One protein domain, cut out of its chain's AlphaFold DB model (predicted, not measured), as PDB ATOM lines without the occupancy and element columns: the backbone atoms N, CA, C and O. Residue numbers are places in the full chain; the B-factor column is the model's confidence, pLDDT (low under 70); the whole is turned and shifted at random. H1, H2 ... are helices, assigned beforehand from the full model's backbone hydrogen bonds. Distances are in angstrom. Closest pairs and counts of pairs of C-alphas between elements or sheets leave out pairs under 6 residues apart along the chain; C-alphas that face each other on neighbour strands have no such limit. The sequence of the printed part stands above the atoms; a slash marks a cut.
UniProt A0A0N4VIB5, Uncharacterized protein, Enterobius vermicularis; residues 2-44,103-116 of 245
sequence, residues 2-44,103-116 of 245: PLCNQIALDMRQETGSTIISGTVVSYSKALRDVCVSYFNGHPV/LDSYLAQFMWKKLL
ATOM      1  N   PRO A   2     221.156 223.596 167.992       78.19
ATOM      2  CA  PRO A   2     221.334 223.051 169.341       78.19
ATOM      3  C   PRO A   2     222.442 221.985 169.367       78.19
ATOM      4  O   PRO A   2     222.514 221.173 168.447       78.19
ATOM      5  N   LEU A   3     223.267 221.955 170.419       66.44
ATOM      6  CA  LEU A   3     224.416 221.039 170.548       66.44
ATOM      7  C   LEU A   3     224.038 219.558 170.353       66.44
ATOM      8  O   LEU A   3     224.757 218.815 169.700       66.44
ATOM      9  N   CYS A   4     222.875 219.136 170.857       64.69
ATOM     10  CA  CYS A   4     222.379 217.767 170.686       64.69
ATOM     11  C   CYS A   4     222.055 217.406 169.228       64.69
ATOM     12  O   CYS A   4     222.195 216.247 168.850       64.69
ATOM     13  N   ASN A   5     221.652 218.380 168.409       70.56
ATOM     14  CA  ASN A   5     221.416 218.158 166.983       70.56
ATOM     15  C   ASN A   5     222.734 218.045 166.216       70.56
ATOM     16  O   ASN A   5     222.791 217.295 165.251       70.56
ATOM     17  N   GLN A   6     223.777 218.754 166.664       71.50
ATOM     18  CA  GLN A   6     225.116 218.629 166.092       71.50
ATOM     19  C   GLN A   6     225.699 217.243 166.379       71.50
ATOM     20  O   GLN A   6     226.041 216.536 165.446       71.50
ATOM     21  N   ILE A   7     225.664 216.794 167.639       71.81
ATOM     22  CA  ILE A   7     226.138 215.453 168.026       71.81
ATOM     23  C   ILE A   7     225.396 214.355 167.249       71.81
ATOM     24  O   ILE A   7     226.009 213.420 166.749       71.81
ATOM     25  N   ALA A   8     224.072 214.471 167.106       67.00
ATOM     26  CA  ALA A   8     223.293 213.505 166.332       67.00
ATOM     27  C   ALA A   8     223.646 213.513 164.831       67.00
ATOM     28  O   ALA A   8     223.584 212.468 164.185       67.00
ATOM     29  N   LEU A   9     224.004 214.672 164.269       74.31
ATOM     30  CA  LEU A   9     224.469 214.787 162.885       74.31
ATOM     31  C   LEU A   9     225.858 214.182 162.696       74.31
ATOM     32  O   LEU A   9     226.044 213.445 161.734       74.31
ATOM     33  N   ASP A  10     226.786 214.451 163.609       73.50
ATOM     34  CA  ASP A  10     228.156 213.936 163.547       73.50
ATOM     35  C   ASP A  10     228.141 212.398 163.646       73.50
ATOM     36  O   ASP A  10     228.650 211.712 162.763       73.50
ATOM     37  N   MET A  11     227.382 211.840 164.601       68.25
ATOM     38  CA  MET A  11     227.197 210.383 164.716       68.25
ATOM     39  C   MET A  11     226.562 209.764 163.461       68.25
ATOM     40  O   MET A  11     226.898 208.640 163.081       68.25
ATOM     41  N   ARG A  12     225.651 210.489 162.791       76.62
ATOM     42  CA  ARG A  12     225.039 210.042 161.531       76.62
ATOM     43  C   ARG A  12     226.047 210.015 160.383       76.62
ATOM     44  O   ARG A  12     225.936 209.141 159.526       76.62
ATOM     45  N   GLN A  13     226.984 210.960 160.342       80.81
ATOM     46  CA  GLN A  13     228.028 211.008 159.317       80.81
ATOM     47  C   GLN A  13     229.044 209.877 159.491       80.81
ATOM     48  O   GLN A  13     229.452 209.286 158.496       80.81
ATOM     49  N   GLU A  14     229.398 209.539 160.731       74.69
ATOM     50  CA  GLU A  14     230.415 208.523 161.031       74.69
ATOM     51  C   GLU A  14     229.896 207.087 160.888       74.69
ATOM     52  O   GLU A  14     230.563 206.240 160.301       74.69
ATOM     53  N   THR A  15     228.688 206.802 161.383       73.44
ATOM     54  CA  THR A  15     228.175 205.417 161.466       73.44
ATOM     55  C   THR A  15     227.061 205.101 160.469       73.44
ATOM     56  O   THR A  15     226.594 203.965 160.395       73.44
ATOM     57  N   GLY A  16     226.558 206.102 159.735       81.56
ATOM     58  CA  GLY A  16     225.362 205.972 158.892       81.56
ATOM     59  C   GLY A  16     224.057 205.763 159.678       81.56
ATOM     60  O   GLY A  16     222.979 205.700 159.083       81.56
ATOM     61  N   SER A  17     224.123 205.684 161.010       68.31
ATOM     62  CA  SER A  17     222.979 205.471 161.892       68.31
ATOM     63  C   SER A  17     222.193 206.764 162.098       68.31
ATOM     64  O   SER A  17     222.724 207.787 162.533       68.31
ATOM     65  N   THR A  18     220.887 206.739 161.832       77.88
ATOM     66  CA  THR A  18     219.973 207.832 162.191       77.88
ATOM     67  C   THR A  18     219.607 207.758 163.670       77.88
ATOM     68  O   THR A  18     218.493 207.379 164.035       77.88
ATOM     69  N   ILE A  19     220.544 208.133 164.539       76.56
ATOM     70  CA  ILE A  19     220.244 208.329 165.957       76.56
ATOM     71  C   ILE A  19     219.408 209.605 166.091       76.56
ATOM     72  O   ILE A  19     219.840 210.707 165.760       76.56
ATOM     73  N   ILE A  20     218.175 209.454 166.571       82.12
ATOM     74  CA  ILE A  20     217.274 210.579 166.826       82.12
ATOM     75  C   ILE A  20     217.854 211.393 167.991       82.12
ATOM     76  O   ILE A  20     218.315 210.828 168.983       82.12
ATOM     77  N   SER A  21     217.800 212.724 167.926       72.81
ATOM     78  CA  SER A  21     218.285 213.604 169.004       72.81
ATOM     79  C   SER A  21     217.678 213.266 170.378       72.81
ATOM     80  O   SER A  21     218.357 213.369 171.401       72.81
ATOM     81  N   GLY A  22     216.433 212.774 170.411       79.25
ATOM     82  CA  GLY A  22     215.785 212.260 171.623       79.25
ATOM     83  C   GLY A  22     216.521 211.077 172.268       79.25
ATOM     84  O   GLY A  22     216.578 210.978 173.496       79.25
ATOM     85  N   THR A  23     217.160 210.225 171.467       78.44
ATOM     86  CA  THR A  23     217.977 209.102 171.940       78.44
ATOM     87  C   THR A  23     219.259 209.603 172.607       78.44
ATOM     88  O   THR A  23     219.572 209.178 173.716       78.44
ATOM     89  N   VAL A  24     219.950 210.584 172.011       74.88
ATOM     90  CA  VAL A  24     221.154 211.209 172.603       74.88
ATOM     91  C   VAL A  24     220.834 211.878 173.943       74.88
ATOM     92  O   VAL A  24     221.572 211.729 174.922       74.88
ATOM     93  N   VAL A  25     219.700 212.581 174.022       78.44
ATOM     94  CA  VAL A  25     219.219 213.188 175.274       78.44
ATOM     95  C   VAL A  25     218.928 212.114 176.328       78.44
ATOM     96  O   VAL A  25     219.297 212.295 177.491       78.44
ATOM     97  N   SER A  26     218.328 210.990 175.927       77.50
ATOM     98  CA  SER A  26     218.026 209.863 176.818       77.50
ATOM     99  C   SER A  26     219.293 209.205 177.369       77.50
ATOM    100  O   SER A  26     219.392 209.010 178.579       77.50
ATOM    101  N   TYR A  27     220.303 208.959 176.527       80.50
ATOM    102  CA  TYR A  27     221.607 208.454 176.974       80.50
ATOM    103  C   TYR A  27     222.304 209.424 177.927       80.50
ATOM    104  O   TYR A  27     222.772 209.028 178.992       80.50
ATOM    105  N   SER A  28     222.308 210.716 177.590       80.62
ATOM    106  CA  SER A  28     222.900 211.749 178.445       80.62
ATOM    107  C   SER A  28     222.203 211.830 179.803       80.62
ATOM    108  O   SER A  28     222.832 212.149 180.810       80.62
ATOM    109  N   LYS A  29     220.891 211.581 179.853       84.25
ATOM    110  CA  LYS A  29     220.138 211.499 181.107       84.25
ATOM    111  C   LYS A  29     220.533 210.254 181.909       84.25
ATOM    112  O   LYS A  29     220.879 210.397 183.072       84.25
ATOM    113  N   ALA A  30     220.569 209.077 181.284       79.31
ATOM    114  CA  ALA A  30     220.942 207.833 181.959       79.31
ATOM    115  C   ALA A  30     222.366 207.882 182.540       79.31
ATOM    116  O   ALA A  30     222.572 207.512 183.693       79.31
ATOM    117  N   LEU A  31     223.339 208.404 181.783       81.56
ATOM    118  CA  LEU A  31     224.709 208.594 182.269       81.56
ATOM    119  C   LEU A  31     224.738 209.522 183.491       81.56
ATOM    120  O   LEU A  31     225.380 209.217 184.492       81.56
ATOM    121  N   ARG A  32     223.998 210.636 183.432       80.75
ATOM    122  CA  ARG A  32     223.862 211.570 184.555       80.75
ATOM    123  C   ARG A  32     223.289 210.893 185.798       80.75
ATOM    124  O   ARG A  32     223.850 211.077 186.873       80.75
ATOM    125  N   ASP A  33     222.235 210.098 185.649       83.19
ATOM    126  CA  ASP A  33     221.598 209.391 186.764       83.19
ATOM    127  C   ASP A  33     222.568 208.383 187.417       83.19
ATOM    128  O   ASP A  33     222.658 208.316 188.646       83.19
ATOM    129  N   VAL A  34     223.370 207.665 186.614       82.44
ATOM    130  CA  VAL A  34     224.428 206.761 187.107       82.44
ATOM    131  C   VAL A  34     225.510 207.530 187.865       82.44
ATOM    132  O   VAL A  34     225.865 207.144 188.980       82.44
ATOM    133  N   CYS A  35     226.013 208.637 187.310       79.19
ATOM    134  CA  CYS A  35     227.033 209.434 187.988       79.19
ATOM    135  C   CYS A  35     226.498 210.023 189.304       79.19
ATOM    136  O   CYS A  35     227.198 209.983 190.314       79.19
ATOM    137  N   VAL A  36     225.253 210.516 189.333       81.69
ATOM    138  CA  VAL A  36     224.609 211.010 190.564       81.69
ATOM    139  C   VAL A  36     224.513 209.900 191.611       81.69
ATOM    140  O   VAL A  36     224.886 210.116 192.763       81.69
ATOM    141  N   SER A  37     224.069 208.699 191.226       81.69
ATOM    142  CA  SER A  37     224.016 207.552 192.139       81.69
ATOM    143  C   SER A  37     225.400 207.200 192.695       81.69
ATOM    144  O   SER A  37     225.537 207.011 193.905       81.69
ATOM    145  N   TYR A  38     226.427 207.191 191.842       84.62
ATOM    146  CA  TYR A  38     227.804 206.922 192.247       84.62
ATOM    147  C   TYR A  38     228.325 207.951 193.259       84.62
ATOM    148  O   TYR A  38     228.807 207.557 194.319       84.62
ATOM    149  N   PHE A  39     228.191 209.255 192.989       80.62
ATOM    150  CA  PHE A  39     228.688 210.304 193.892       80.62
ATOM    151  C   PHE A  39     227.893 210.412 195.196       80.62
ATOM    152  O   PHE A  39     228.463 210.770 196.224       80.62
ATOM    153  N   ASN A  40     226.609 210.048 195.191       82.25
ATOM    154  CA  ASN A  40     225.836 209.936 196.428       82.25
ATOM    155  C   ASN A  40     226.340 208.788 197.319       82.25
ATOM    156  O   ASN A  40     226.333 208.921 198.541       82.25
ATOM    157  N   GLY A  41     226.798 207.677 196.724       84.94
ATOM    158  CA  GLY A  41     227.437 206.571 197.450       84.94
ATOM    159  C   GLY A  41     228.894 206.841 197.841       84.94
ATOM    160  O   GLY A  41     229.388 206.269 198.810       84.94
ATOM    161  N   HIS A  42     229.565 207.741 197.122       82.56
ATOM    162  CA  HIS A  42     230.977 208.074 197.298       82.56
ATOM    163  C   HIS A  42     231.131 209.593 197.416       82.56
ATOM    164  O   HIS A  42     231.517 210.246 196.441       82.56
ATOM    165  N   PRO A  43     230.817 210.186 198.583       80.75
ATOM    166  CA  PRO A  43     230.907 211.626 198.753       80.75
ATOM    167  C   PRO A  43     232.364 212.077 198.601       80.75
ATOM    168  O   PRO A  43     233.188 211.932 199.505       80.75
ATOM    169  N   VAL A  44     232.685 212.640 197.438       77.25
ATOM    170  CA  VAL A  44     233.984 213.258 197.179       77.25
ATOM    171  C   VAL A  44     233.919 214.698 197.667       77.25
ATOM    172  O   VAL A  44     233.071 215.482 197.237       77.25
ATOM    173  N   LEU A 103     222.426 221.099 188.003       73.81
ATOM    174  CA  LEU A 103     223.796 221.413 188.425       73.81
ATOM    175  C   LEU A 103     224.540 220.170 188.930       73.81
ATOM    176  O   LEU A 103     225.648 219.903 188.468       73.81
ATOM    177  N   ASP A 104     223.899 219.374 189.786       66.56
ATOM    178  CA  ASP A 104     224.477 218.137 190.328       66.56
ATOM    179  C   ASP A 104     224.830 217.151 189.212       66.56
ATOM    180  O   ASP A 104     225.898 216.546 189.205       66.56
ATOM    181  N   SER A 105     223.969 217.061 188.199       67.44
ATOM    182  CA  SER A 105     224.168 216.172 187.059       67.44
ATOM    183  C   SER A 105     225.325 216.612 186.145       67.44
ATOM    184  O   SER A 105     226.055 215.774 185.617       67.44
ATOM    185  N   TYR A 106     225.541 217.923 185.993       70.38
ATOM    186  CA  TYR A 106     226.677 218.471 185.247       70.38
ATOM    187  C   TYR A 106     227.989 218.335 186.021       70.38
ATOM    188  O   TYR A 106     229.008 217.993 185.425       70.38
ATOM    189  N   LEU A 107     227.971 218.565 187.337       72.50
ATOM    190  CA  LEU A 107     229.135 218.352 188.197       72.50
ATOM    191  C   LEU A 107     229.550 216.882 188.195       72.50
ATOM    192  O   LEU A 107     230.729 216.585 188.033       72.50
ATOM    193  N   ALA A 108     228.585 215.969 188.279       65.69
ATOM    194  CA  ALA A 108     228.829 214.537 188.193       65.69
ATOM    195  C   ALA A 108     229.471 214.147 186.845       65.69
ATOM    196  O   ALA A 108     230.478 213.441 186.813       65.69
ATOM    197  N   GLN A 109     228.956 214.678 185.731       71.00
ATOM    198  CA  GLN A 109     229.550 214.472 184.407       71.00
ATOM    199  C   GLN A 109     230.975 215.045 184.309       71.00
ATOM    200  O   GLN A 109     231.870 214.395 183.774       71.00
ATOM    201  N   PHE A 110     231.201 216.256 184.822       75.69
ATOM    202  CA  PHE A 110     232.516 216.899 184.825       75.69
ATOM    203  C   PHE A 110     233.538 216.103 185.642       75.69
ATOM    204  O   PHE A 110     234.659 215.883 185.190       75.69
ATOM    205  N   MET A 111     233.137 215.633 186.822       71.19
ATOM    206  CA  MET A 111     233.961 214.800 187.692       71.19
ATOM    207  C   MET A 111     234.359 213.491 187.023       71.19
ATOM    208  O   MET A 111     235.512 213.080 187.113       71.19
ATOM    209  N   TRP A 112     233.428 212.875 186.298       68.62
ATOM    210  CA  TRP A 112     233.698 211.670 185.525       68.62
ATOM    211  C   TRP A 112     234.728 211.919 184.416       68.62
ATOM    212  O   TRP A 112     235.689 211.165 184.284       68.62
ATOM    213  N   LYS A 113     234.586 213.027 183.673       72.19
ATOM    214  CA  LYS A 113     235.566 213.448 182.657       72.19
ATOM    215  C   LYS A 113     236.945 213.724 183.257       72.19
ATOM    216  O   LYS A 113     237.956 213.412 182.644       72.19
ATOM    217  N   LYS A 114     237.001 214.309 184.457       71.62
ATOM    218  CA  LYS A 114     238.267 214.571 185.155       71.62
ATOM    219  C   LYS A 114     238.938 213.307 185.676       71.62
ATOM    220  O   LYS A 114     240.159 213.265 185.684       71.62
ATOM    221  N   LEU A 115     238.163 212.314 186.103       70.81
ATOM    222  CA  LEU A 115     238.698 211.053 186.611       70.81
ATOM    223  C   LEU A 115     239.264 210.163 185.496       70.81
ATOM    224  O   LEU A 115     240.229 209.448 185.736       70.81
ATOM    225  N   LEU A 116     238.656 210.192 184.307       75.31
ATOM    226  CA  LEU A 116     239.019 209.304 183.199       75.31
ATOM    227  C   LEU A 116     239.916 209.948 182.136       75.31
ATOM    228  O   LEU A 116     240.278 209.258 181.194       75.31
TER     229      LEU A 116
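Overview. This is residues 2 to 44 and 103 to 116 of the 245 residues of an uncharacterized protein of Enterobius vermicularis (UniProt A0A0N4VIB5). One long helix, H2, makes the length of the model, and two shorter helices are set crosswise to it, H1 near its first turns and H3 farther along. The printed part has 57 residues, with three named helices in the order H1, H2, H3 and no named strand, and is all helix. It is loose, with a radius of gyration of the C-alphas of 13.6 A, and only just a rod, spanning 40 by 20 by 18 A.

Along the chain. H2, residues 21 to 41, is 30.7 A long, from C-alpha 21 at (218.285, 213.604, 169.004). H1 is residues 3 to 15, 18.5 A. H3 is residues 103 to 116, 20.1 A, ending at (239.019, 209.304, 183.199).

Arrangement. With residues 31 to 39 alone, H2 touches H3, about perpendicular at 82 degrees; their closest C-alphas, Arg 32 and Ser 105, are 5.2 A apart. Residues 21 to 25 of H2 touch residues 4 to 8 of H1, only just about perpendicular at 72 degrees; the closest C-alphas, Ser 21 and Ala 8, are 5.7 A apart. H1 and H3 are apart. In H1, H2 and H3 every O i to N i+4 pair is within hydrogen-bond range.

Size, cuts and confidence. The farthest C-alphas, Gly 16 and Pro 43, are 40.6 A apart. Residues 45 to 102 are not printed; C-alphas 44 and 103 are 15.7 A apart across the cut. The link H1 to H2 is tight. Nine residues, among them 104 to 105, have pLDDT under 70.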